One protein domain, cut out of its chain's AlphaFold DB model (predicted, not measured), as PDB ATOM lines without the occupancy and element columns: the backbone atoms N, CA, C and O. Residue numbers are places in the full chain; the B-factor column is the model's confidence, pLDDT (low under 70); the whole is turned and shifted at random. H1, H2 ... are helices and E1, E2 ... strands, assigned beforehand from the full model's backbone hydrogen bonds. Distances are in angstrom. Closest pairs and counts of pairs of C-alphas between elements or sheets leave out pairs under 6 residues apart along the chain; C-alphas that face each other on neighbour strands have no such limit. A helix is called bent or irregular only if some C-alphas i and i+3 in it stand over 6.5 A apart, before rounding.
ATOM      1  N   VAL A   5     -24.010  42.686 -59.406       88.19
ATOM      2  CA  VAL A   5     -23.060  43.510 -58.655       88.19
ATOM      3  C   VAL A   5     -22.680  42.794 -57.365       88.19
ATOM      4  O   VAL A   5     -23.524  42.153 -56.743       88.19
ATOM      5  N   CYS A   6     -21.411  42.896 -56.985       90.31
ATOM      6  CA  CYS A   6     -20.863  42.354 -55.749       90.31
ATOM      7  C   CYS A   6     -20.696  43.486 -54.734       90.31
ATOM      8  O   CYS A   6     -20.138  44.535 -55.061       90.31
ATOM      9  N   THR A   7     -21.162  43.262 -53.515       92.88
ATOM     10  CA  THR A   7     -21.007  44.149 -52.360       92.88
ATOM     11  C   THR A   7     -19.981  43.566 -51.402       92.88
ATOM     12  O   THR A   7     -19.750  42.353 -51.381       92.88
ATOM     13  N   GLY A   8     -19.328  44.427 -50.632       95.12
ATOM     14  CA  GLY A   8     -18.291  44.002 -49.703       95.12
ATOM     15  C   GLY A   8     -17.501  45.164 -49.151       95.12
ATOM     16  O   GLY A   8     -17.924  46.316 -49.243       95.12
ATOM     17  N   TYR A   9     -16.352  44.845 -48.571       97.19
ATOM     18  CA  TYR A   9     -15.548  45.802 -47.832       97.19
ATOM     19  C   TYR A   9     -14.113  45.799 -48.323       97.19
ATOM     20  O   TYR A   9     -13.473  44.752 -48.393       97.19
ATOM     21  N   GLU A  10     -13.624  46.984 -48.661       97.06
ATOM     22  CA  GLU A  10     -12.208  47.248 -48.852       97.06
ATOM     23  C   GLU A  10     -11.517  47.263 -47.480       97.06
ATOM     24  O   GLU A  10     -12.041  47.858 -46.534       97.06
ATOM     25  N   LEU A  11     -10.397  46.546 -47.367       97.88
ATOM     26  CA  LEU A  11      -9.725  46.268 -46.090       97.88
ATOM     27  C   LEU A  11      -8.193  46.244 -46.176       97.88
ATOM     28  O   LEU A  11      -7.557  45.664 -45.305       97.88
ATOM     29  N   THR A  12      -7.587  46.799 -47.223       96.88
ATOM     30  CA  THR A  12      -6.150  46.644 -47.519       96.88
ATOM     31  C   THR A  12      -5.281  47.029 -46.326       96.88
ATOM     32  O   THR A  12      -4.485  46.212 -45.865       96.88
ATOM     33  N   ASP A  13      -5.487  48.230 -45.786       96.50
ATOM     34  CA  ASP A  13      -4.681  48.755 -44.680       96.50
ATOM     35  C   ASP A  13      -4.991  48.027 -43.365       96.50
ATOM     36  O   ASP A  13      -4.084  47.659 -42.619       96.50
ATOM     37  N   ALA A  14      -6.273  47.742 -43.108       97.88
ATOM     38  CA  ALA A  14      -6.702  47.009 -41.920       97.88
ATOM     39  C   ALA A  14      -6.140  45.578 -41.895       97.88
ATOM     40  O   ALA A  14      -5.672  45.112 -40.858       97.88
ATOM     41  N   LEU A  15      -6.143  44.890 -43.039       98.00
ATOM     42  CA  LEU A  15      -5.587  43.548 -43.168       98.00
ATOM     43  C   LEU A  15      -4.064  43.555 -43.077       98.00
ATOM     44  O   LEU A  15      -3.501  42.659 -42.456       98.00
ATOM     45  N   ARG A  16      -3.402  44.558 -43.665       97.44
ATOM     46  CA  ARG A  16      -1.956  44.732 -43.523       97.44
ATOM     47  C   ARG A  16      -1.580  44.853 -42.043       97.44
ATOM     48  O   ARG A  16      -0.816  44.021 -41.567       97.44
ATOM     49  N   ARG A  17      -2.218  45.766 -41.298       97.81
ATOM     50  CA  ARG A  17      -2.021  45.918 -39.842       97.81
ATOM     51  C   ARG A  17      -2.296  44.618 -39.084       97.81
ATOM     52  O   ARG A  17      -1.522  44.235 -38.212       97.81
ATOM     53  N   TYR A  18      -3.396  43.940 -39.411       98.38
ATOM     54  CA  TYR A  18      -3.759  42.657 -38.804       98.38
ATOM     55  C   TYR A  18      -2.655  41.606 -38.985       98.38
ATOM     56  O   TYR A  18      -2.365  40.862 -38.055       98.38
ATOM     57  N   LEU A  19      -2.019  41.548 -40.156       98.38
ATOM     58  CA  LEU A  19      -0.932  40.610 -40.439       98.38
ATOM     59  C   LEU A  19       0.395  41.040 -39.798       98.38
ATOM     60  O   LEU A  19       1.069  40.200 -39.206       98.38
ATOM     61  N   GLU A  20       0.745  42.326 -39.864       97.94
ATOM     62  CA  GLU A  20       1.978  42.870 -39.276       97.94
ATOM     63  C   GLU A  20       1.985  42.703 -37.759       97.94
ATOM     64  O   GLU A  20       2.849  42.039 -37.191       97.94
ATOM     65  N   VAL A  21       0.972  43.255 -37.096       97.62
ATOM     66  CA  VAL A  21       0.905  43.296 -35.634       97.62
ATOM     67  C   VAL A  21       0.380  41.978 -35.071       97.62
ATOM     68  O   VAL A  21       0.865  41.484 -34.056       97.62
ATOM     69  N   GLY A  22      -0.625  41.392 -35.724       97.12
ATOM     70  CA  GLY A  22      -1.314  40.206 -35.222       97.12
ATOM     71  C   GLY A  22      -0.592  38.892 -35.493       97.12
ATOM     72  O   GLY A  22      -0.715  37.960 -34.698       97.12
ATOM     73  N   HIS A  23       0.155  38.819 -36.598       97.31
ATOM     74  CA  HIS A  23       0.801  37.588 -37.072       97.31
ATOM     75  C   HIS A  23       2.308  37.740 -37.313       97.31
ATOM     76  O   HIS A  23       2.946  36.776 -37.733       97.31
ATOM     77  N   GLY A  24       2.886  38.908 -37.007       96.31
ATOM     78  CA  GLY A  24       4.330  39.144 -37.069       96.31
ATOM     79  C   GLY A  24       4.900  39.142 -38.486       96.31
ATOM     80  O   GLY A  24       6.051  38.757 -38.673       96.31
ATOM     81  N   VAL A  25       4.093  39.500 -39.488       97.38
ATOM     82  CA  VAL A  25       4.558  39.614 -40.876       97.38
ATOM     83  C   VAL A  25       5.360  40.903 -41.045       97.38
ATOM     84  O   VAL A  25       4.847  41.980 -40.759       97.38
ATOM     85  N   ASP A  26       6.588  40.808 -41.551       96.75
ATOM     86  CA  ASP A  26       7.433  41.972 -41.825       96.75
ATOM     87  C   ASP A  26       7.349  42.368 -43.309       96.75
ATOM     88  O   ASP A  26       8.092  41.872 -44.159       96.75
ATOM     89  N   PHE A  27       6.400  43.246 -43.650       94.81
ATOM     90  CA  PHE A  27       6.292  43.748 -45.023       94.81
ATOM     91  C   PHE A  27       7.402  44.737 -45.386       94.81
ATOM     92  O   PHE A  27       7.661  44.921 -46.574       94.81
ATOM     93  N   ASP A  28       8.060  45.363 -44.410       94.88
ATOM     94  CA  ASP A  28       9.183  46.257 -44.685       94.88
ATOM     95  C   ASP A  28      10.405  45.439 -45.128       94.88
ATOM     96  O   ASP A  28      11.078  45.815 -46.091       94.88
ATOM     97  N   GLU A  29      10.631  44.268 -44.521       95.25
ATOM     98  CA  GLU A  29      11.619  43.284 -44.980       95.25
ATOM     99  C   GLU A  29      11.273  42.722 -46.371       95.25
ATOM    100  O   GLU A  29      12.159  42.602 -47.222       95.25
ATOM    101  N   GLU A  30       9.997  42.430 -46.659       94.81
ATOM    102  CA  GLU A  30       9.580  41.998 -48.005       94.81
ATOM    103  C   GLU A  30       9.834  43.079 -49.064       94.81
ATOM    104  O   GLU A  30      10.326  42.779 -50.155       94.81
ATOM    105  N   ILE A  31       9.539  44.344 -48.749       94.56
ATOM    106  CA  ILE A  31       9.821  45.474 -49.640       94.56
ATOM    107  C   ILE A  31      11.332  45.635 -49.833       94.56
ATOM    108  O   ILE A  31      11.776  45.817 -50.966       94.56
ATOM    109  N   ALA A  32      12.122  45.552 -48.759       94.38
ATOM    110  CA  ALA A  32      13.577  45.639 -48.833       94.38
ATOM    111  C   ALA A  32      14.164  44.516 -49.699       94.38
ATOM    112  O   ALA A  32      15.007  44.777 -50.555       94.38
ATOM    113  N   THR A  33      13.661  43.291 -49.547       93.62
ATOM    114  CA  THR A  33      14.068  42.145 -50.369       93.62
ATOM    115  C   THR A  33      13.743  42.383 -51.841       93.62
ATOM    116  O   THR A  33      14.617  42.223 -52.688       93.62
ATOM    117  N   ALA A  34      12.533  42.856 -52.156       93.19
ATOM    118  CA  ALA A  34      12.154  43.176 -53.532       93.19
ATOM    119  C   ALA A  34      13.027  44.290 -54.143       93.19
ATOM    120  O   ALA A  34      13.357  44.245 -55.326       93.19
ATOM    121  N   ILE A  35      13.431  45.288 -53.347       93.56
ATOM    122  CA  ILE A  35      14.371  46.332 -53.782       93.56
ATOM    123  C   ILE A  35      15.729  45.725 -54.149       93.56
ATOM    124  O   ILE A  35      16.289  46.088 -55.183       93.56
ATOM    125  N   GLU A  36      16.257  44.817 -53.328       93.94
ATOM    126  CA  GLU A  36      17.534  44.151 -53.604       93.94
ATOM    127  C   GLU A  36      17.449  43.214 -54.818       93.94
ATOM    128  O   GLU A  36      18.356  43.219 -55.647       93.94
ATOM    129  N   GLU A  37      16.341  42.492 -54.999       92.50
ATOM    130  CA  GLU A  37      16.095  41.685 -56.203       92.50
ATOM    131  C   GLU A  37      16.059  42.556 -57.470       92.50
ATOM    132  O   GLU A  37      16.662  42.213 -58.489       92.50
ATOM    133  N   ASP A  38      15.409  43.723 -57.416       92.00
ATOM    134  CA  ASP A  38      15.391  44.662 -58.539       92.00
ATOM    135  C   ASP A  38      16.796  45.194 -58.869       92.00
ATOM    136  O   ASP A  38      17.143  45.340 -60.048       92.00
ATOM    137  N   LYS A  39      17.611  45.474 -57.841       91.38
ATOM    138  CA  LYS A  39      19.015  45.887 -58.003       91.38
ATOM    139  C   LYS A  39      19.843  44.780 -58.638       91.38
ATOM    140  O   LYS A  39      20.598  45.054 -59.565       91.38
ATOM    141  N   GLU A  40      19.683  43.537 -58.195       92.19
ATOM    142  CA  GLU A  40      20.389  42.390 -58.771       92.19
ATOM    143  C   GLU A  40      20.017  42.187 -60.247       92.19
ATOM    144  O   GLU A  40      20.890  41.971 -61.090       92.19
ATOM    145  N   LEU A  41      18.732  42.328 -60.588       91.69
ATOM    146  CA  LEU A  41      18.240  42.178 -61.959       91.69
ATOM    147  C   LEU A  41      18.742  43.273 -62.909       91.69
ATOM    148  O   LEU A  41      18.971  43.000 -64.089       91.69
ATOM    149  N   ARG A  42      18.879  44.513 -62.427       89.12
ATOM    150  CA  ARG A  42      19.304  45.663 -63.245       89.12
ATOM    151  C   ARG A  42      20.808  45.935 -63.190       89.12
ATOM    152  O   ARG A  42      21.335  46.590 -64.092       89.12
ATOM    153  N   GLY A  43      21.501  45.410 -62.182       90.00
ATOM    154  CA  GLY A  43      22.931  45.596 -61.963       90.00
ATOM    155  C   GLY A  43      23.316  47.072 -61.859       90.00
ATOM    156  O   GLY A  43      22.578  47.887 -61.310       90.00
ATOM    157  N   ASP A  44      24.455  47.430 -62.454       87.31
ATOM    158  CA  ASP A  44      25.021  48.789 -62.420       87.31
ATOM    159  C   ASP A  44      24.125  49.871 -63.057       87.31
ATOM    160  O   ASP A  44      24.419  51.059 -62.940       87.31
ATOM    161  N   ALA A  45      23.060  49.480 -63.768       85.31
ATOM    162  CA  ALA A  45      22.099  50.406 -64.364       85.31
ATOM    163  C   ALA A  45      20.989  50.844 -63.395       85.31
ATOM    164  O   ALA A  45      20.226  51.738 -63.748       85.31
ATOM    165  N   TYR A  46      20.879  50.220 -62.217       88.56
ATOM    166  CA  TYR A  46      19.891  50.600 -61.212       88.56
ATOM    167  C   TYR A  46      20.212  51.977 -60.626       88.56
ATOM    168  O   TYR A  46      21.305  52.197 -60.099       88.56
ATOM    169  N   ASP A  47      19.242  52.884 -60.662       90.19
ATOM    170  CA  ASP A  47      19.367  54.226 -60.100       90.19
ATOM    171  C   ASP A  47      18.138  54.647 -59.270       90.19
ATOM    172  O   ASP A  47      17.194  53.888 -59.049       90.19
ATOM    173  N   GLU A  48      18.150  55.885 -58.775       89.06
ATOM    174  CA  GLU A  48      17.054  56.444 -57.975       89.06
ATOM    175  C   GLU A  48      15.748  56.590 -58.783       89.06
ATOM    176  O   GLU A  48      14.651  56.493 -58.228       89.06
ATOM    177  N   ALA A  49      15.829  56.779 -60.106       89.00
ATOM    178  CA  ALA A  49      14.639  56.839 -60.951       89.00
ATOM    179  C   ALA A  49      13.955  55.466 -61.030       89.00
ATOM    180  O   ALA A  49      12.723  55.394 -61.052       89.00
ATOM    181  N   ASP A  50      14.734  54.384 -61.000       89.12
ATOM    182  CA  ASP A  50      14.216  53.022 -60.926       89.12
ATOM    183  C   ASP A  50      13.526  52.716 -59.598       89.12
ATOM    184  O   ASP A  50      12.484  52.055 -59.602       89.12
ATOM    185  N   GLU A  51      14.035  53.233 -58.475       87.88
ATOM    186  CA  GLU A  51      13.356  53.110 -57.179       87.88
ATOM    187  C   GLU A  51      11.938  53.684 -57.231       87.88
ATOM    188  O   GLU A  51      10.979  53.017 -56.828       87.88
ATOM    189  N   VAL A  52      11.795  54.889 -57.787       88.56
ATOM    190  CA  VAL A  52      10.499  55.562 -57.940       88.56
ATOM    191  C   VAL A  52       9.614  54.831 -58.952       88.56
ATOM    192  O   VAL A  52       8.422  54.639 -58.707       88.56
ATOM    193  N   ALA A  53      10.181  54.397 -60.080       89.62
ATOM    194  CA  ALA A  53       9.432  53.750 -61.153       89.62
ATOM    195  C   ALA A  53       8.907  52.355 -60.777       89.62
ATOM    196  O   ALA A  53       7.880  51.939 -61.317       89.62
ATOM    197  N   LEU A  54       9.602  51.640 -59.882       90.88
ATOM    198  CA  LEU A  54       9.253  50.288 -59.428       90.88
ATOM    199  C   LEU A  54       8.426  50.260 -58.135       90.88
ATOM    200  O   LEU A  54       7.806  49.240 -57.821       90.88
ATOM    201  N   ALA A  55       8.375  51.364 -57.385       90.38
ATOM    202  CA  ALA A  55       7.599  51.452 -56.150       90.38
ATOM    203  C   ALA A  55       6.120  51.023 -56.308       90.38
ATOM    204  O   ALA A  55       5.634  50.276 -55.453       90.38
ATOM    205  N   PRO A  56       5.392  51.387 -57.389       90.56
ATOM    206  CA  PRO A  56       4.025  50.906 -57.592       90.56
ATOM    207  C   PRO A  56       3.929  49.380 -57.731       90.56
ATOM    208  O   PRO A  56       3.011  48.770 -57.183       90.56
ATOM    209  N   GLN A  57       4.872  48.749 -58.434       89.88
ATOM    210  CA  GLN A  57       4.921  47.299 -58.628       89.88
ATOM    211  C   GLN A  57       5.207  46.589 -57.304       89.88
ATOM    212  O   GLN A  57       4.542  45.601 -56.994       89.88
ATOM    213  N   ARG A  58       6.121  47.125 -56.486       92.50
ATOM    214  CA  ARG A  58       6.403  46.603 -55.138       92.50
ATOM    215  C   ARG A  58       5.177  46.712 -54.234       92.50
ATOM    216  O   ARG A  58       4.809  45.738 -53.586       92.50
ATOM    217  N   ALA A  59       4.473  47.845 -54.264       90.62
ATOM    218  CA  ALA A  59       3.231  48.025 -53.512       90.62
ATOM    219  C   ALA A  59       2.136  47.030 -53.946       90.62
ATOM    220  O   ALA A  59       1.426  46.480 -53.105       90.62
ATOM    221  N   MET A  60       2.014  46.746 -55.248       90.62
ATOM    222  CA  MET A  60       1.142  45.672 -55.740       90.62
ATOM    223  C   MET A  60       1.587  44.291 -55.238       90.62
ATOM    224  O   MET A  60       0.737  43.480 -54.870       90.62
ATOM    225  N   GLY A  61       2.899  44.042 -55.196       92.06
ATOM    226  CA  GLY A  61       3.505  42.841 -54.621       92.06
ATOM    227  C   GLY A  61       3.078  42.611 -53.175       92.06
ATOM    228  O   GLY A  61       2.550  41.546 -52.867       92.06
ATOM    229  N   VAL A  62       3.176  43.640 -52.330       92.88
ATOM    230  CA  VAL A  62       2.737  43.594 -50.922       92.88
ATOM    231  C   VAL A  62       1.260  43.218 -50.807       92.88
ATOM    232  O   VAL A  62       0.888  42.383 -49.987       92.88
ATOM    233  N   VAL A  63       0.396  43.769 -51.664       92.69
ATOM    234  CA  VAL A  63      -1.034  43.426 -51.662       92.69
ATOM    235  C   VAL A  63      -1.266  41.942 -51.976       92.69
ATOM    236  O   VAL A  63      -2.110  41.299 -51.345       92.69
ATOM    237  N   TRP A  64      -0.511  41.370 -52.915       91.81
ATOM    238  CA  TRP A  64      -0.563  39.931 -53.183       91.81
ATOM    239  C   TRP A  64       0.018  39.106 -52.028       91.81
ATOM    240  O   TRP A  64      -0.577  38.086 -51.669       91.81
ATOM    241  N   SER A  65       1.107  39.559 -51.400       94.62
ATOM    242  CA  SER A  65       1.663  38.944 -50.186       94.62
ATOM    243  C   SER A  65       0.645  38.916 -49.045       94.62
ATOM    244  O   SER A  65       0.475  37.872 -48.417       94.62
ATOM    245  N   CYS A  66      -0.122  39.990 -48.828       96.06
ATOM    246  CA  CYS A  66      -1.212  40.013 -47.847       96.06
ATOM    247  C   CYS A  66      -2.221  38.874 -48.074       96.06
ATOM    248  O   CYS A  66      -2.611  38.198 -47.122       96.06
ATOM    249  N   GLN A  67      -2.621  38.603 -49.327       95.06
ATOM    250  CA  GLN A  67      -3.517  37.476 -49.636       95.06
ATOM    251  C   GLN A  67      -2.873  36.125 -49.293       95.06
ATOM    252  O   GLN A  67      -3.551  35.236 -48.776       95.06
ATOM    253  N   GLN A  68      -1.574  35.962 -49.569       94.94
ATOM    254  CA  GLN A  68      -0.839  34.725 -49.282       94.94
ATOM    255  C   GLN A  68      -0.670  34.487 -47.781       94.94
ATOM    256  O   GLN A  68      -0.917  33.380 -47.299       94.94
ATOM    257  N   HIS A  69      -0.294  35.515 -47.023       97.31
ATOM    258  CA  HIS A  69      -0.183  35.423 -45.569       97.31
ATOM    259  C   HIS A  69      -1.535  35.164 -44.923       97.31
ATOM    260  O   HIS A  69      -1.652  34.265 -44.094       97.31
ATOM    261  N   PHE A  70      -2.591  35.847 -45.368       97.25
ATOM    262  CA  PHE A  70      -3.930  35.580 -44.858       97.25
ATOM    263  C   PHE A  70      -4.425  34.165 -45.202       97.25
ATOM    264  O   PHE A  70      -5.041  33.513 -44.362       97.25
ATOM    265  N   SER A  71      -4.101  33.637 -46.391       95.94
ATOM    266  CA  SER A  71      -4.333  32.220 -46.736       95.94
ATOM    267  C   SER A  71      -3.668  31.272 -45.730       95.94
ATOM    268  O   SER A  71      -4.299  30.311 -45.290       95.94
ATOM    269  N   ARG A  72      -2.427  31.552 -45.308       95.62
ATOM    270  CA  ARG A  72      -1.718  30.752 -44.290       95.62
ATOM    271  C   ARG A  72      -2.375  30.853 -42.913       95.62
ATOM    272  O   ARG A  72      -2.557  29.830 -42.261       95.62
ATOM    273  N   VAL A  73      -2.782  32.052 -42.493       96.44
ATOM    274  CA  VAL A  73      -3.529  32.254 -41.235       96.44
ATOM    275  C   VAL A  73      -4.830  31.450 -41.252       96.44
ATOM    276  O   VAL A  73      -5.116  30.696 -40.323       96.44
ATOM    277  N   ARG A  74      -5.585  31.538 -42.352       95.88
ATOM    278  CA  ARG A  74      -6.816  30.771 -42.567       95.88
ATOM    279  C   ARG A  74      -6.571  29.264 -42.514       95.88
ATOM    280  O   ARG A  74      -7.394  28.539 -41.971       95.88
ATOM    281  N   GLU A  75      -5.473  28.770 -43.079       94.12
ATOM    282  CA  GLU A  75      -5.134  27.340 -43.074       94.12
ATOM    283  C   GLU A  75      -5.005  26.780 -41.646       94.12
ATOM    284  O   GLU A  75      -5.454  25.662 -41.385       94.12
ATOM    285  N   GLY A  76      -4.490  27.582 -40.708       92.06
ATOM    286  CA  GLY A  76      -4.407  27.243 -39.284       92.06
ATOM    287  C   GLY A  76      -5.719  27.376 -38.499       92.06
ATOM    288  O   GLY A  76      -5.782  26.939 -37.350       92.06
ATOM    289  N   ALA A  77      -6.768  27.954 -39.089       95.19
ATOM    290  CA  ALA A  77      -8.024  28.223 -38.399       95.19
ATOM    291  C   ALA A  77      -8.896  26.959 -38.225       95.19
ATOM    292  O   ALA A  77      -8.821  26.023 -39.039       95.19
ATOM    293  N   PRO A  78      -9.782  26.932 -37.207       94.94
ATOM    294  CA  PRO A  78     -10.818  25.913 -37.074       94.94
ATOM    295  C   PRO A  78     -11.672  25.784 -38.340       94.94
ATOM    296  O   PRO A  78     -11.930  26.761 -39.040       94.94
ATOM    297  N   ALA A  79     -12.154  24.573 -38.632       91.50
ATOM    298  CA  ALA A  79     -12.895  24.299 -39.868       91.50
ATOM    299  C   ALA A  79     -14.158  25.164 -40.037       91.50
ATOM    300  O   ALA A  79     -14.514  25.496 -41.166       91.50
ATOM    301  N   GLU A  80     -14.823  25.531 -38.939       89.38
ATOM    302  CA  GLU A  80     -15.982  26.428 -38.980       89.38
ATOM    303  C   GLU A  80     -15.580  27.862 -39.351       89.38
ATOM    304  O   GLU A  80     -16.180  28.447 -40.250       89.38
ATOM    305  N   ASP A  81     -14.493  28.377 -38.771       93.19
ATOM    306  CA  ASP A  81     -13.974  29.714 -39.078       93.19
ATOM    307  C   ASP A  81     -13.467  29.793 -40.524       93.19
ATOM    308  O   ASP A  81     -13.746  30.758 -41.237       93.19
ATOM    309  N   ARG A  82     -12.817  28.733 -41.029       93.12
ATOM    310  CA  ARG A  82     -12.352  28.668 -42.427       93.12
ATOM    311  C   ARG A  82     -13.463  28.897 -43.451       93.12
ATOM    312  O   ARG A  82     -13.196  29.470 -44.506       93.12
ATOM    313  N   LYS A  83     -14.700  28.469 -43.175       87.69
ATOM    314  CA  LYS A  83     -15.843  28.678 -44.087       87.69
ATOM    315  C   LYS A  83     -16.255  30.149 -44.183       87.69
ATOM    316  O   LYS A  83     -16.836  30.552 -45.189       87.69
ATOM    317  N   VAL A  84     -15.986  30.929 -43.137       92.06
ATOM    318  CA  VAL A  84     -16.349  32.349 -43.038       92.06
ATOM    319  C   VAL A  84     -15.207  33.246 -43.518       92.06
ATOM    320  O   VAL A  84     -15.456  34.284 -44.134       92.06
ATOM    321  N   LEU A  85     -13.964  32.822 -43.283       94.88
ATOM    322  CA  LEU A  85     -12.741  33.503 -43.698       94.88
ATOM    323  C   LEU A  85     -12.513  33.361 -45.209       94.88
ATOM    324  O   LEU A  85     -11.755  32.511 -45.679       94.88
ATOM    325  N   GLU A  86     -13.189  34.206 -45.981       94.06
ATOM    326  CA  GLU A  86     -12.930  34.380 -47.410       94.06
ATOM    327  C   GLU A  86     -11.530  34.976 -47.610       94.06
ATOM    328  O   GLU A  86     -11.173  35.955 -46.956       94.06
ATOM    329  N   ILE A  87     -10.732  34.435 -48.534       95.69
ATOM    330  CA  ILE A  87      -9.480  35.103 -48.907       95.69
ATOM    331  C   ILE A  87      -9.864  36.360 -49.700       95.69
ATOM    332  O   ILE A  87     -10.569  36.229 -50.705       95.69
ATOM    333  N   PRO A  88      -9.433  37.567 -49.285       96.50
ATOM    334  CA  PRO A  88      -9.833  38.799 -49.947       96.50
ATOM    335  C   PRO A  88      -9.546  38.767 -51.443       96.50
ATOM    336  O   PRO A  88      -8.503  38.287 -51.880       96.50
ATOM    337  N   TYR A  89     -10.469  39.296 -52.231       95.94
ATOM    338  CA  TYR A  89     -10.327  39.499 -53.665       95.94
ATOM    339  C   TYR A  89      -9.487  40.752 -53.887       95.94
ATOM    340  O   TYR A  89      -9.343  41.567 -52.977       95.94
ATOM    341  N   SER A  90      -8.955  40.940 -55.090       95.62
ATOM    342  CA  SER A  90      -8.273  42.183 -55.441       95.62
ATOM    343  C   SER A  90      -9.010  42.957 -56.523       95.62
ATOM    344  O   SER A  90      -9.701  42.393 -57.371       95.62
ATOM    345  N   TYR A  91      -8.883  44.277 -56.503       94.94
ATOM    346  CA  TYR A  91      -9.358  45.132 -57.583       94.94
ATOM    347  C   TYR A  91      -8.394  46.292 -57.787       94.94
ATOM    348  O   TYR A  91      -7.633  46.655 -56.894       94.94
ATOM    349  N   GLY A  92      -8.408  46.872 -58.987       93.06
ATOM    350  CA  GLY A  92      -7.539  47.998 -59.310       93.06
ATOM    351  C   GLY A  92      -8.310  49.295 -59.496       93.06
ATOM    352  O   GLY A  92      -9.359  49.286 -60.142       93.06
ATOM    353  N   LYS A  93      -7.758  50.406 -59.009       90.38
ATOM    354  CA  LYS A  93      -8.183  51.766 -59.366       90.38
ATOM    355  C   LYS A  93      -6.987  52.536 -59.911       90.38
ATOM    356  O   LYS A  93      -5.864  52.369 -59.443       90.38
ATOM    357  N   TRP A  94      -7.236  53.367 -60.915       84.88
ATOM    358  CA  TRP A  94      -6.245  54.333 -61.370       84.88
ATOM    359  C   TRP A  94      -6.135  55.445 -60.331       84.88
ATOM    360  O   TRP A  94      -7.152  56.017 -59.935       84.88
ATOM    361  N   ALA A  95      -4.915  55.706 -59.877       79.44
ATOM    362  CA  ALA A  95      -4.580  56.834 -59.030       79.44
ATOM    363  C   ALA A  95      -3.426  57.567 -59.706       79.44
ATOM    364  O   ALA A  95      -2.345  56.999 -59.854       79.44
ATOM    365  N   GLU A  96      -3.686  58.802 -60.136       79.00
ATOM    366  CA  GLU A  96      -2.723  59.596 -60.905       79.00
ATOM    367  C   GLU A  96      -2.250  58.803 -62.138       79.00
ATOM    368  O   GLU A  96      -3.078  58.436 -62.974       79.00
ATOM    369  N   ASP A  97      -0.959  58.480 -62.206       81.38
ATOM    370  CA  ASP A  97      -0.319  57.838 -63.357       81.38
ATOM    371  C   ASP A  97      -0.114  56.319 -63.196       81.38
ATOM    372  O   ASP A  97       0.420  55.664 -64.093       81.38
ATOM    373  N   HIS A  98      -0.541  55.719 -62.078       79.94
ATOM    374  CA  HIS A  98      -0.355  54.288 -61.822       79.94
ATOM    375  C   HIS A  98      -1.626  53.589 -61.326       79.94
ATOM    376  O   HIS A  98      -2.578  54.181 -60.811       79.94
ATOM    377  N   ARG A  99      -1.659  52.266 -61.509       85.31
ATOM    378  CA  ARG A  99      -2.756  51.423 -61.033       85.31
ATOM    379  C   ARG A  99      -2.468  50.988 -59.598       85.31
ATOM    380  O   ARG A  99      -1.559  50.198 -59.373       85.31
ATOM    381  N   LYS A 100      -3.274  51.450 -58.643       91.25
ATOM    382  CA  LYS A 100      -3.269  50.934 -57.267       91.25
ATOM    383  C   LYS A 100      -4.153  49.701 -57.174       91.25
ATOM    384  O   LYS A 100      -5.218  49.652 -57.797       91.25
ATOM    385  N   VAL A 101      -3.707  48.713 -56.408       93.62
ATOM    386  CA  VAL A 101      -4.452  47.481 -56.135       93.62
ATOM    387  C   VAL A 101      -4.903  47.500 -54.684       93.62
ATOM    388  O   VAL A 101      -4.155  47.916 -53.809       93.62
ATOM    389  N   TYR A 102      -6.133  47.063 -54.459       95.75
ATOM    390  CA  TYR A 102      -6.778  47.016 -53.154       95.75
ATOM    391  C   TYR A 102      -7.319  45.618 -52.898       95.75
ATOM    392  O   TYR A 102      -7.640  44.894 -53.846       95.75
ATOM    393  N   LEU A 103      -7.459  45.271 -51.623       97.62
ATOM    394  CA  LEU A 103      -8.113  44.058 -51.156       97.62
ATOM    395  C   LEU A 103      -9.565  44.325 -50.802       97.62
ATOM    396  O   LEU A 103      -9.914  45.378 -50.277       97.62
ATOM    397  N   PHE A 104     -10.404  43.337 -51.080       96.81
ATOM    398  CA  PHE A 104     -11.844  43.415 -50.925       96.81
ATOM    399  C   PHE A 104     -12.405  42.083 -50.436       96.81
ATOM    400  O   PHE A 104     -12.241  41.064 -51.104       96.81
ATOM    401  N   VAL A 105     -13.104  42.075 -49.306       96.88
ATOM    402  CA  VAL A 105     -13.856  40.901 -48.847       96.88
ATOM    403  C   VAL A 105     -15.284  41.001 -49.380       96.88
ATOM    404  O   VAL A 105     -16.030  41.885 -48.947       96.88
ATOM    405  N   PRO A 106     -15.696  40.120 -50.308       94.50
ATOM    406  CA  PRO A 106     -17.061  40.117 -50.804       94.50
ATOM    407  C   PRO A 106     -18.028  39.578 -49.740       94.50
ATOM    408  O   PRO A 106     -17.825  38.505 -49.171       94.50
ATOM    409  N   THR A 107     -19.121  40.300 -49.506       94.00
ATOM    410  CA  THR A 107     -20.151  39.950 -48.513       94.00
ATOM    411  C   THR A 107     -21.483  39.571 -49.140       94.00
ATOM    412  O   THR A 107     -22.247  38.814 -48.541       94.00
ATOM    413  N   GLY A 108     -21.753  40.044 -50.356       91.00
ATOM    414  CA  GLY A 108     -23.007  39.790 -51.047       91.00
ATOM    415  C   GLY A 108     -22.906  39.972 -52.555       91.00
ATOM    416  O   GLY A 108     -21.936  40.512 -53.094       91.00
ATOM    417  N   ALA A 109     -23.930  39.490 -53.250       89.62
ATOM    418  CA  ALA A 109     -24.142  39.766 -54.657       89.62
ATOM    419  C   ALA A 109     -25.633  39.920 -54.945       89.62
ATOM    420  O   ALA A 109     -26.468  39.213 -54.376       89.62
ATOM    421  N   TYR A 110     -25.961  40.849 -55.840       86.50
ATOM    422  CA  TYR A 110     -27.337  41.235 -56.137       86.50
ATOM    423  C   TYR A 110     -27.533  41.451 -57.635       86.50
ATOM    424  O   TYR A 110     -26.623  41.901 -58.336       86.50
ATOM    425  N   PHE A 111     -28.741  41.171 -58.122       83.38
ATOM    426  CA  PHE A 111     -29.170  41.637 -59.434       83.38
ATOM    427  C   PHE A 111     -29.399  43.152 -59.376       83.38
ATOM    428  O   PHE A 111     -30.117  43.654 -58.514       83.38
ATOM    429  N   ASN A 112     -28.758  43.891 -60.277       72.44
ATOM    430  CA  ASN A 112     -28.966  45.320 -60.456       72.44
ATOM    431  C   ASN A 112     -30.175  45.518 -61.380       72.44
ATOM    432  O   ASN A 112     -30.035  45.500 -62.604       72.44
ATOM    433  N   GLU A 113     -31.361  45.630 -60.783       62.78
ATOM    434  CA  GLU A 113     -32.633  45.764 -61.506       62.78
ATOM    435  C   GLU A 113     -32.824  47.166 -62.119       62.78
ATOM    436  O   GLU A 113     -33.450  47.280 -63.169       62.78
ATOM    437  N   ASP A 114     -32.189  48.206 -61.559       52.41
ATOM    438  CA  ASP A 114     -32.489  49.610 -61.895       52.41
ATOM    439  C   ASP A 114     -31.385  50.359 -62.659       52.41
ATOM    440  O   ASP A 114     -31.517  51.557 -62.920       52.41
ATOM    441  N   GLY A 115     -30.258  49.714 -62.986       51.06
ATOM    442  CA  GLY A 115     -29.151  50.329 -63.744       51.06
ATOM    443  C   GLY A 115     -28.535  51.589 -63.108       51.06
ATOM    444  O   GLY A 115     -27.637  52.200 -63.684       51.06
ATOM    445  N   THR A 116     -28.986  51.972 -61.912       46.25
ATOM    446  CA  THR A 116     -28.644  53.200 -61.202       46.25
ATOM    447  C   THR A 116     -28.045  52.813 -59.855       46.25
ATOM    448  O   THR A 116     -28.689  52.284 -58.955       46.25
ATOM    449  N   SER A 117     -26.748  53.067 -59.729       50.62
ATOM    450  CA  SER A 117     -25.846  52.677 -58.639       50.62
ATOM    451  C   SER A 117     -26.171  53.262 -57.250       50.62
ATOM    452  O   SER A 117     -25.339  53.209 -56.347       50.62
ATOM    453  N   GLY A 118     -27.360  53.837 -57.046       49.91
ATOM    454  CA  GLY A 118     -27.762  54.469 -55.788       49.91
ATOM    455  C   GLY A 118     -28.295  53.496 -54.735       49.91
ATOM    456  O   GLY A 118     -28.071  53.712 -53.547       49.91
ATOM    457  N   VAL A 119     -28.966  52.422 -55.162       51.78
ATOM    458  CA  VAL A 119     -29.717  51.505 -54.276       51.78
ATOM    459  C   VAL A 119     -28.807  50.637 -53.392       51.78
ATOM    460  O   VAL A 119     -29.241  50.124 -52.366       51.78
ATOM    461  N   LEU A 120     -27.524  50.521 -53.738       66.19
ATOM    462  CA  LEU A 120     -26.519  49.792 -52.960       66.19
ATOM    463  C   LEU A 120     -25.466  50.728 -52.360       66.19
ATOM    464  O   LEU A 120     -24.339  50.312 -52.143       66.19
ATOM    465  N   LYS A 121     -25.785  52.005 -52.110       69.75
ATOM    466  CA  LYS A 121     -24.847  52.916 -51.424       69.75
ATOM    467  C   LYS A 121     -24.622  52.553 -49.958       69.75
ATOM    468  O   LYS A 121     -23.630  52.978 -49.376       69.75
ATOM    469  N   THR A 122     -25.542  51.800 -49.368       81.69
ATOM    470  CA  THR A 122     -25.469  51.347 -47.983       81.69
ATOM    471  C   THR A 122     -25.451  49.821 -47.928       81.69
ATOM    472  O   THR A 122     -26.135  49.172 -48.728       81.69
ATOM    473  N   PRO A 123     -24.683  49.233 -46.995       87.31
ATOM    474  CA  PRO A 123     -24.660  47.790 -46.812       87.31
ATOM    475  C   PRO A 123     -26.032  47.294 -46.354       87.31
ATOM    476  O   PRO A 123     -26.699  47.934 -45.534       87.31
ATOM    477  N   ARG A 124     -26.466  46.139 -46.870       89.25
ATOM    478  CA  ARG A 124     -27.675  45.477 -46.369       89.25
ATOM    479  C   ARG A 124     -27.356  44.766 -45.058       89.25
ATOM    480  O   ARG A 124     -26.209  44.451 -44.761       89.25
ATOM    481  N   GLU A 125     -28.387  44.417 -44.293       91.19
ATOM    482  CA  GLU A 125     -28.213  43.685 -43.030       91.19
ATOM    483  C   GLU A 125     -27.439  42.365 -43.211       91.19
ATOM    484  O   GLU A 125     -26.618  42.000 -42.374       91.19
ATOM    485  N   LYS A 126     -27.656  41.667 -44.336       90.00
ATOM    486  CA  LYS A 126     -26.903  40.453 -44.677       90.00
ATOM    487  C   LYS A 126     -25.414  40.732 -44.912       90.00
ATOM    488  O   LYS A 126     -24.600  39.925 -44.481       90.00
ATOM    489  N   ASP A 127     -25.064  41.860 -45.536       92.50
ATOM    490  CA  ASP A 127     -23.665  42.266 -45.716       92.50
ATOM    491  C   ASP A 127     -23.006  42.564 -44.366       92.50
ATOM    492  O   ASP A 127     -21.917  42.066 -44.100       92.50
ATOM    493  N   LEU A 128     -23.701  43.303 -43.490       95.38
ATOM    494  CA  LEU A 128     -23.222  43.630 -42.141       95.38
ATOM    495  C   LEU A 128     -22.973  42.369 -41.306       95.38
ATOM    496  O   LEU A 128     -21.927  42.229 -40.681       95.38
ATOM    497  N   LYS A 129     -23.903  41.410 -41.343       95.44
ATOM    498  CA  LYS A 129     -23.732  40.107 -40.683       95.44
ATOM    499  C   LYS A 129     -22.556  39.326 -41.268       95.44
ATOM    500  O   LYS A 129     -21.792  38.719 -40.525       95.44
ATOM    501  N   ALA A 130     -22.408  39.344 -42.590       95.25
ATOM    502  CA  ALA A 130     -21.345  38.632 -43.282       95.25
ATOM    503  C   ALA A 130     -19.951  39.198 -42.974       95.25
ATOM    504  O   ALA A 130     -19.036  38.396 -42.790       95.25
ATOM    505  N   ILE A 131     -19.788  40.526 -42.913       97.38
ATOM    506  CA  ILE A 131     -18.509  41.146 -42.543       97.38
ATOM    507  C   ILE A 131     -18.226  41.016 -41.049       97.38
ATOM    508  O   ILE A 131     -17.089  40.748 -40.685       97.38
ATOM    509  N   GLN A 132     -19.239  41.122 -40.184       97.81
ATOM    510  CA  GLN A 132     -19.032  40.947 -38.746       97.81
ATOM    511  C   GLN A 132     -18.570  39.523 -38.429       97.81
ATOM    512  O   GLN A 132     -17.593  39.350 -37.715       97.81
ATOM    513  N   ALA A 133     -19.186  38.508 -39.044       97.00
ATOM    514  CA  ALA A 133     -18.749  37.123 -38.882       97.00
ATOM    515  C   ALA A 133     -17.306  36.902 -39.372       97.00
ATOM    516  O   ALA A 133     -16.557  36.147 -38.761       97.00
ATOM    517  N   PHE A 134     -16.905  37.573 -40.459       97.62
ATOM    518  CA  PHE A 134     -15.520  37.553 -40.933       97.62
ATOM    519  C   PHE A 134     -14.563  38.197 -39.919       97.62
ATOM    520  O   PHE A 134     -13.530  37.613 -39.609       97.62
ATOM    521  N   ILE A 135     -14.917  39.371 -39.386       98.31
ATOM    522  CA  ILE A 135     -14.132  40.088 -38.371       98.31
ATOM    523  C   ILE A 135     -13.979  39.234 -37.109       98.31
ATOM    524  O   ILE A 135     -12.865  39.071 -36.618       98.31
ATOM    525  N   ASP A 136     -15.072  38.657 -36.612       97.94
ATOM    526  CA  ASP A 136     -15.072  37.839 -35.398       97.94
ATOM    527  C   ASP A 136     -14.199  36.587 -35.576       97.94
ATOM    528  O   ASP A 136     -13.372  36.280 -34.717       97.94
ATOM    529  N   ALA A 137     -14.332  35.904 -36.720       97.75
ATOM    530  CA  ALA A 137     -13.529  34.731 -37.057       97.75
ATOM    531  C   ALA A 137     -12.047  35.067 -37.286       97.75
ATOM    532  O   ALA A 137     -11.187  34.239 -37.018       97.75
ATOM    533  N   ALA A 138     -11.720  36.258 -37.793       98.00
ATOM    534  CA  ALA A 138     -10.330  36.675 -37.957       98.00
ATOM    535  C   ALA A 138      -9.721  37.038 -36.597       98.00
ATOM    536  O   ALA A 138      -8.665  36.538 -36.219       98.00
ATOM    537  N   ASN A 139     -10.419  37.856 -35.809       98.00
ATOM    538  CA  ASN A 139      -9.929  38.321 -34.515       98.00
ATOM    539  C   ASN A 139      -9.815  37.191 -33.478       98.00
ATOM    540  O   ASN A 139      -9.005  37.298 -32.554       98.00
ATOM    541  N   SER A 140     -10.569  36.092 -33.624       96.56
ATOM    542  CA  SER A 140     -10.411  34.895 -32.782       96.56
ATOM    543  C   SER A 140      -9.035  34.232 -32.940       96.56
ATOM    544  O   SER A 140      -8.559  33.589 -32.003       96.56
ATOM    545  N   LEU A 141      -8.376  34.432 -34.088       97.06
ATOM    546  CA  LEU A 141      -7.052  33.894 -34.405       97.06
ATOM    547  C   LEU A 141      -5.909  34.782 -33.902       97.06
ATOM    548  O   LEU A 141      -4.745  34.409 -34.043       97.06
ATOM    549  N   LEU A 142      -6.214  35.951 -33.329       97.50
ATOM    550  CA  LEU A 142      -5.200  36.855 -32.797       97.50
ATOM    551  C   LEU A 142      -4.720  36.428 -31.402       97.50
ATOM    552  O   LEU A 142      -5.553  36.119 -30.531       97.50
ATOM    553  N   PRO A 143      -3.401  36.517 -31.136       95.50
ATOM    554  CA  PRO A 143      -2.873  36.408 -29.785       95.50
ATOM    555  C   PRO A 143      -3.469  37.493 -28.883       95.50
ATOM    556  O   PRO A 143      -3.622  38.646 -29.286       95.50
ATOM    557  N   GLU A 144      -3.771  37.137 -27.635       95.50
ATOM    558  CA  GLU A 144      -4.407  38.052 -26.675       95.50
ATOM    559  C   GLU A 144      -3.591  39.335 -26.449       95.50
ATOM    560  O   GLU A 144      -4.164  40.417 -26.382       95.50
ATOM    561  N   ALA A 145      -2.258  39.230 -26.427       96.19
ATOM    562  CA  ALA A 145      -1.350  40.351 -26.171       96.19
ATOM    563  C   ALA A 145      -1.408  41.476 -27.220       96.19
ATOM    564  O   ALA A 145      -1.091  42.615 -26.893       96.19
ATOM    565  N   VAL A 146      -1.794  41.164 -28.460       96.19
ATOM    566  CA  VAL A 146      -1.831  42.126 -29.579       96.19
ATOM    567  C   VAL A 146      -3.245  42.354 -30.105       96.19
ATOM    568  O   VAL A 146      -3.439  43.086 -31.073       96.19
ATOM    569  N   ARG A 147      -4.257  41.732 -29.485       94.06
ATOM    570  CA  ARG A 147      -5.626  41.713 -30.008       94.06
ATOM    571  C   ARG A 147      -6.194  43.117 -30.172       94.06
ATOM    572  O   ARG A 147      -6.736  43.407 -31.232       94.06
ATOM    573  N   ASP A 148      -6.052  43.994 -29.186       94.12
ATOM    574  CA  ASP A 148      -6.650  45.337 -29.235       94.12
ATOM    575  C   ASP A 148      -6.072  46.216 -30.359       94.12
ATOM    576  O   ASP A 148      -6.786  47.040 -30.944       94.12
ATOM    577  N   GLU A 149      -4.791  46.018 -30.674       95.69
ATOM    578  CA  GLU A 149      -4.054  46.763 -31.695       95.69
ATOM    579  C   GLU A 149      -4.261  46.175 -33.098       95.69
ATOM    580  O   GLU A 149      -4.535  46.904 -34.054       95.69
ATOM    581  N   ALA A 150      -4.184  44.849 -33.220       97.25
ATOM    582  CA  ALA A 150      -4.246  44.144 -34.497       97.25
ATOM    583  C   ALA A 150      -5.673  43.861 -34.987       97.25
ATOM    584  O   ALA A 150      -5.855  43.548 -36.164       97.25
ATOM    585  N   SER A 151      -6.687  43.945 -34.115       97.62
ATOM    586  CA  SER A 151      -8.062  43.578 -34.471       97.62
ATOM    587  C   SER A 151      -8.568  44.328 -35.694       97.62
ATOM    588  O   SER A 151      -8.397  45.544 -35.835       97.62
ATOM    589  N   LEU A 152      -9.270  43.596 -36.554       97.88
ATOM    590  CA  LEU A 152     -10.115  44.184 -37.578       97.88
ATOM    591  C   LEU A 152     -11.314  44.849 -36.901       97.88
ATOM    592  O   LEU A 152     -11.926  44.274 -35.997       97.88
ATOM    593  N   LYS A 153     -11.650  46.056 -37.353       97.19
ATOM    594  CA  LYS A 153     -12.780  46.841 -36.855       97.19
ATOM    595  C   LYS A 153     -13.601  47.315 -38.034       97.19
ATOM    596  O   LYS A 153     -13.034  47.694 -39.054       97.19
ATOM    597  N   LEU A 154     -14.924  47.297 -37.906       97.00
ATOM    598  CA  LEU A 154     -15.812  47.656 -39.011       97.00
ATOM    599  C   LEU A 154     -15.606  49.114 -39.455       97.00
ATOM    600  O   LEU A 154     -15.694  49.399 -40.644       97.00
ATOM    601  N   GLU A 155     -15.301  50.014 -38.519       96.25
ATOM    602  CA  GLU A 155     -15.005  51.424 -38.789       96.25
ATOM    603  C   GLU A 155     -13.724  51.659 -39.607       96.25
ATOM    604  O   GLU A 155     -13.614  52.702 -40.252       96.25
ATOM    605  N   ASP A 156     -12.802  50.691 -39.633       96.31
ATOM    606  CA  ASP A 156     -11.578  50.749 -40.442       96.31
ATOM    607  C   ASP A 156     -11.815  50.260 -41.884       96.31
ATOM    608  O   ASP A 156     -10.914  50.320 -42.720       96.31
ATOM    609  N   LEU A 157     -13.014  49.746 -42.189       96.88
ATOM    610  CA  LEU A 157     -13.346  49.154 -43.481       96.88
ATOM    611  C   LEU A 157     -14.234  50.079 -44.311       96.88
ATOM    612  O   LEU A 157     -15.168  50.706 -43.805       96.88
ATOM    613  N   ARG A 158     -14.027  50.094 -45.633       95.31
ATOM    614  CA  ARG A 158     -14.873  50.871 -46.550       95.31
ATOM    615  C   ARG A 158     -15.813  49.968 -47.331       95.31
ATOM    616  O   ARG A 158     -15.372  49.138 -48.119       95.31
ATOM    617  N   PHE A 159     -17.118  50.179 -47.169       94.81
ATOM    618  CA  PHE A 159     -18.113  49.490 -47.985       94.81
ATOM    619  C   PHE A 159     -18.008  49.914 -49.456       94.81
ATOM    620  O   PHE A 159     -18.012  51.107 -49.771       94.81
ATOM    621  N   GLU A 160     -17.943  48.936 -50.355       93.44
ATOM    622  CA  GLU A 160     -17.831  49.152 -51.793       93.44
ATOM    623  C   GLU A 160     -18.725  48.217 -52.604       93.44
ATOM    624  O   GLU A 160     -19.109  47.122 -52.183       93.44
ATOM    625  N   VAL A 161     -19.035  48.678 -53.815       91.19
ATOM    626  CA  VAL A 161     -19.821  47.942 -54.799       91.19
ATOM    627  C   VAL A 161     -19.012  47.827 -56.078       91.19
ATOM    628  O   VAL A 161     -18.589  48.827 -56.660       91.19
ATOM    629  N   HIS A 162     -18.843  46.598 -56.543       89.81
ATOM    630  CA  HIS A 162     -18.070  46.279 -57.730       89.81
ATOM    631  C   HIS A 162     -18.887  45.458 -58.715       89.81
ATOM    632  O   HIS A 162     -19.815  44.732 -58.364       89.81
ATOM    633  N   THR A 163     -18.502  45.529 -59.984       87.06
ATOM    634  CA  THR A 163     -18.958  44.527 -60.949       87.06
ATOM    635  C   THR A 163     -18.091  43.272 -60.807       87.06
ATOM    636  O   THR A 163     -16.896  43.400 -60.537       87.06
ATOM    637  N   PRO A 164     -18.612  42.058 -61.053       84.38
ATOM    638  CA  PRO A 164     -17.802  40.842 -60.969       84.38
ATOM    639  C   PRO A 164     -16.534  40.886 -61.833       84.38
ATOM    640  O   PRO A 164     -15.512  40.329 -61.460       84.38
ATOM    641  N   ARG A 165     -16.574  41.592 -62.973       85.81
ATOM    642  CA  ARG A 165     -15.430  41.734 -63.890       85.81
ATOM    643  C   ARG A 165     -14.302  42.608 -63.347       85.81
ATOM    644  O   ARG A 165     -13.184  42.496 -63.835       85.81
ATOM    645  N   SER A 166     -14.588  43.504 -62.400       89.00
ATOM    646  CA  SER A 166     -13.559  44.354 -61.789       89.00
ATOM    647  C   SER A 166     -12.852  43.679 -60.616       89.00
ATOM    648  O   SER A 166     -11.832  44.193 -60.164       89.00
ATOM    649  N   LEU A 167     -13.392  42.560 -60.129       91.44
ATOM    650  CA  LEU A 167     -12.830  41.792 -59.031       91.44
ATOM    651  C   LEU A 167     -12.002  40.623 -59.566       91.44
ATOM    652  O   LEU A 167     -12.453  39.847 -60.410       91.44
ATOM    653  N   LEU A 168     -10.798  40.475 -59.035       92.75
ATOM    654  CA  LEU A 168      -9.908  39.357 -59.287       92.75
ATOM    655  C   LEU A 168      -9.939  38.430 -58.075       92.75
ATOM    656  O   LEU A 168      -9.657  38.839 -56.949       92.75
ATOM    657  N   GLN A 169     -10.305  37.175 -58.320       90.50
ATOM    658  CA  GLN A 169     -10.263  36.136 -57.297       90.50
ATOM    659  C   GLN A 169      -8.811  35.833 -56.915       90.50
ATOM    660  O   GLN A 169      -7.941  35.846 -57.794       90.50
ATOM    661  N   PRO A 170      -8.542  35.517 -55.640       90.31
ATOM    662  CA  PRO A 170      -7.235  35.021 -55.243       90.31
ATOM    663  C   PRO A 170      -6.957  33.660 -55.898       90.31
ATOM    664  O   PRO A 170      -7.861  32.901 -56.265       90.31
ATOM    665  N   ALA A 171      -5.677  33.337 -56.054       87.44
ATOM    666  CA  ALA A 171      -5.251  32.058 -56.602       87.44
ATOM    667  C   ALA A 171      -5.414  30.941 -55.555       87.44
ATOM    668  O   ALA A 171      -4.472  30.609 -54.841       87.44
ATOM    669  N   TYR A 172      -6.610  30.352 -55.478       88.06
ATOM    670  CA  TYR A 172      -6.905  29.299 -54.504       88.06
ATOM    671  C   TYR A 172      -6.046  28.042 -54.692       88.06
ATOM    672  O   TYR A 172      -6.024  27.446 -55.786       88.06
ATOM    673  N   LYS A 173      -5.457  27.570 -53.586       88.94
ATOM    674  CA  LYS A 173      -4.898  26.222 -53.424       88.94
ATOM    675  C   LYS A 173      -5.991  25.167 -53.624       88.94
ATOM    676  O   LYS A 173      -7.189  25.432 -53.529       88.94
ATOM    677  N   ARG A 174      -5.588  23.920 -53.889       87.62
ATOM    678  CA  ARG A 174      -6.529  22.824 -54.183       87.62
ATOM    679  C   ARG A 174      -7.556  22.596 -53.070       87.62
ATOM    680  O   ARG A 174      -8.713  22.334 -53.387       87.62
ATOM    681  N   ASP A 175      -7.142  22.674 -51.812       86.31
ATOM    682  CA  ASP A 175      -8.040  22.446 -50.678       86.31
ATOM    683  C   ASP A 175      -8.927  23.660 -50.390       86.31
ATOM    684  O   ASP A 175     -10.121  23.490 -50.162       86.31
ATOM    685  N   GLU A 176      -8.408  24.877 -50.561       90.38
ATOM    686  CA  GLU A 176      -9.206  26.109 -50.490       90.38
ATOM    687  C   GLU A 176     -10.344  26.102 -51.510       90.38
ATOM    688  O   GLU A 176     -11.465  26.468 -51.180       90.38
ATOM    689  N   ARG A 177     -10.107  25.597 -52.729       89.00
ATOM    690  CA  ARG A 177     -11.166  25.457 -53.742       89.00
ATOM    691  C   ARG A 177     -12.325  24.578 -53.277       89.00
ATOM    692  O   ARG A 177     -13.442  24.814 -53.716       89.00
ATOM    693  N   LYS A 178     -12.084  23.572 -52.430       87.19
ATOM    694  CA  LYS A 178     -13.154  22.699 -51.913       87.19
ATOM    695  C   LYS A 178     -14.029  23.416 -50.884       87.19
ATOM    696  O   LYS A 178     -15.197  23.075 -50.759       87.19
ATOM    697  N   GLU A 179     -13.460  24.365 -50.145       86.62
ATOM    698  CA  GLU A 179     -14.150  25.094 -49.074       86.62
ATOM    699  C   GLU A 179     -14.785  26.406 -49.582       86.62
ATOM    700  O   GLU A 179     -15.892  26.772 -49.179       86.62
ATOM    701  N   LEU A 180     -14.098  27.105 -50.492       87.12
ATOM    702  CA  LEU A 180     -14.442  28.457 -50.942       87.12
ATOM    703  C   LEU A 180     -15.209  28.491 -52.266       87.12
ATOM    704  O   LEU A 180     -15.816  29.515 -52.574       87.12
ATOM    705  N   LEU A 181     -15.236  27.403 -53.047       86.81
ATOM    706  CA  LEU A 181     -16.023  27.352 -54.282       86.81
ATOM    707  C   LEU A 181     -17.318  26.543 -54.109       86.81
ATOM    708  O   LEU A 181     -17.280  25.443 -53.560       86.81
ATOM    709  N   PRO A 182     -18.455  27.040 -54.633       85.81
ATOM    710  CA  PRO A 182     -18.635  28.359 -55.254       85.81
ATOM    711  C   PRO A 182     -18.490  29.510 -54.232       85.81
ATOM    712  O   PRO A 182     -18.794  29.295 -53.051       85.81
ATOM    713  N   PRO A 183     -18.054  30.718 -54.659       86.81
ATOM    714  CA  PRO A 183     -17.832  31.848 -53.756       86.81
ATOM    715  C   PRO A 183     -19.045  32.146 -52.886       86.81
ATOM    716  O   PRO A 183     -20.164  32.234 -53.399       86.81
ATOM    717  N   ARG A 184     -18.833  32.340 -51.580       85.62
ATOM    718  CA  ARG A 184     -19.924  32.439 -50.596       85.62
ATOM    719  C   ARG A 184     -20.945  33.518 -50.950       85.62
ATOM    720  O   ARG A 184     -22.141  33.257 -50.946       85.62
ATOM    721  N   HIS A 185     -20.469  34.698 -51.338       85.19
ATOM    722  CA  HIS A 185     -21.307  35.836 -51.722       85.19
ATOM    723  C   HIS A 185     -22.187  35.583 -52.961       85.19
ATOM    724  O   HIS A 185     -23.182  36.278 -53.150       85.19
ATOM    725  N   LEU A 186     -21.845  34.594 -53.797       86.81
ATOM    726  CA  LEU A 186     -22.605  34.215 -54.991       86.81
ATOM    727  C   LEU A 186     -23.585  33.065 -54.744       86.81
ATOM    728  O   LEU A 186     -24.539  32.929 -55.507       86.81
ATOM    729  N   ARG A 187     -23.383  32.251 -53.696       86.00
ATOM    730  CA  ARG A 187     -24.238  31.088 -53.381       86.00
ATOM    731  C   ARG A 187     -25.737  31.421 -53.363       86.00
ATOM    732  O   ARG A 187     -26.481  30.693 -54.021       86.00
ATOM    733  N   PRO A 188     -26.184  32.537 -52.744       82.44
ATOM    734  CA  PRO A 188     -27.606  32.876 -52.689       82.44
ATOM    735  C   PRO A 188     -28.239  33.216 -54.042       82.44
ATOM    736  O   PRO A 188     -29.459  33.212 -54.146       82.44
ATOM    737  N   LEU A 189     -27.447  33.552 -55.070       80.00
ATOM    738  CA  LEU A 189     -27.965  33.877 -56.407       80.00
ATOM    739  C   LEU A 189     -28.201  32.640 -57.279       80.00
ATOM    740  O   LEU A 189     -28.848  32.748 -58.319       80.00
ATOM    741  N   PHE A 190     -27.643  31.494 -56.895       75.19
ATOM    742  CA  PHE A 190     -27.633  30.280 -57.710       75.19
ATOM    743  C   PHE A 190     -28.193  29.062 -56.959       75.19
ATOM    744  O   PHE A 190     -27.898  27.934 -57.343       75.19
TER     745      PHE A 190
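What this domain is: This is residues 5 to 190 of the 194 residues of an uncharacterized protein of Dichomitus squalens (UniProt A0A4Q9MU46). Look first for a small sheet of four strands, strongly twisted and curled like part of a barrel, with helices H1, H3, H5 and H8 on it. H2 and H3 make a long helical hairpin: H3 packs along E3 of the sheet, while the far end of the hairpin, round Asp 44, reaches well away from it and makes much of the longest axis. H6 packs on H1, and H4 joins H5 to the small helix H7. The 186 residues printed hold, in chain order, E1 H1 H2 H3 H4 E2 E3 H5 H6 E4 H7 H8; the sheet runs E2 E3 E1 E4, antiparallel throughout, and the class is mixed, helices and strands. The whole is compact, with a radius of gyration of the C-alphas of 17.9 A, and spans 56 by 43 by 33 A.

Where its parts are: Begin in the sheet with E3, residues 98 to 111, which runs 31.6 A from C-alpha 98 at (-0.355, 54.288, -61.822) and bends by 91 degrees at residue 107. Its neighbours are E2, residues 89 to 95, 19.0 A long, and E1, residues 5 to 10, 15.1 A; E4, residues 158 to 162, 12.5 A long, is the neighbour of E1, and the edge strands of the sheet are E2 and E4. Then find H3, residues 48 to 75, 39.5 A long, ending at C-alpha 75 (-5.134, 27.340, -43.074), with a kink of 42 degrees near residue 55. H2, residues 27 to 45, is 25.9 A long and has a kink of 48 degrees near residue 39. H5, residues 125 to 139, is 20.9 A long and H1, residues 12 to 23, 15.5 A. The small helices are H4, residues 79 to 84, H6, residues 144 to 150, H7, residues 174 to 180, and H8, residues 184 to 189, which ends at C-alpha 189 (-27.965, 33.877, -56.407). H2, H3, H6 and H8 are irregular: the C-alphas of 41 and 44 are 9.5 A apart, of 53 and 56 7.1 A, of 145 and 148 7.9 A, and of 185 and 188 7.0 A.

How they stand to each other: The pairing of E3 is staggered. Its residues 98 to 104 pair with E2 in a hairpin, where N 91 and O 102 are 3.0 A apart; its residues 104 to 110 pair with E1, where N 7 and O 108 are 2.9 A apart. E1 pairs with E4, N 8 and O 160 at 3.1 A. H1, H3 and H5 on one face of the sheet make two layers with it. H3 runs along the strands, 17 degrees from E3 on the local plane, at a height over the sheet of 9.5 A; the closest C-alphas are those of Met 60 and Val 101, 5.9 A. H5 is slantwise, 42 degrees from E3 on the local plane, with Thr 107 and Asp 127 closest at 5.1 A between C-alphas. H1 stands up from the sheet, its line rising 67 degrees. H8, on the same face as H3, comes closest to E3 at the C-alphas of Gly 108 and His 185, 4.4 A. E3, H5, H6 and E4 form a split strand-helix-strand unit, two strands running the same way with E1 between them, and its crossover is right-handed. With residues 51 to 62 alone H3 touches H2, opposite ways at a steep tilt of 40 degrees, the C-alphas of Ile 31 and Arg 58 closest at 6.6 A. H1 touches H6 with residues 17 to 22 alone, opposite ways at a shallow tilt of 19 degrees; the C-alphas of Tyr 18 and Ala 150 are closest, 4.6 A. H4 touches H5, the C-alphas of Asp 81 and Ala 137 closest at 5.4 A, and only just touches H7, with 3 pairs of C-alphas within 8 A, those of Lys 83 and Glu 179 closest at 6.4 A. In H1 and H5 every O i to N i+4 pair is within hydrogen-bond range; H2 has 13 of 15, H3 22 of 24, H7 2 of 3, H4 0 of 2 with 2 of 3 O i to N i+3 pairs, H6 1 of 3 with 2 of 4, and H8 0 of 2 with 2 of 3.

The domain as a whole: The two C-alphas farthest apart, those of Asp 44 and Glu 113, are 57.7 A apart. The printed part, residues 5 to 190, has no cut. The links E3 to H5 and E4 to H7 are long. Mean pLDDT of the printed part is 90.5; residues 113 to 121, within the long link E3 to H5, are under 70.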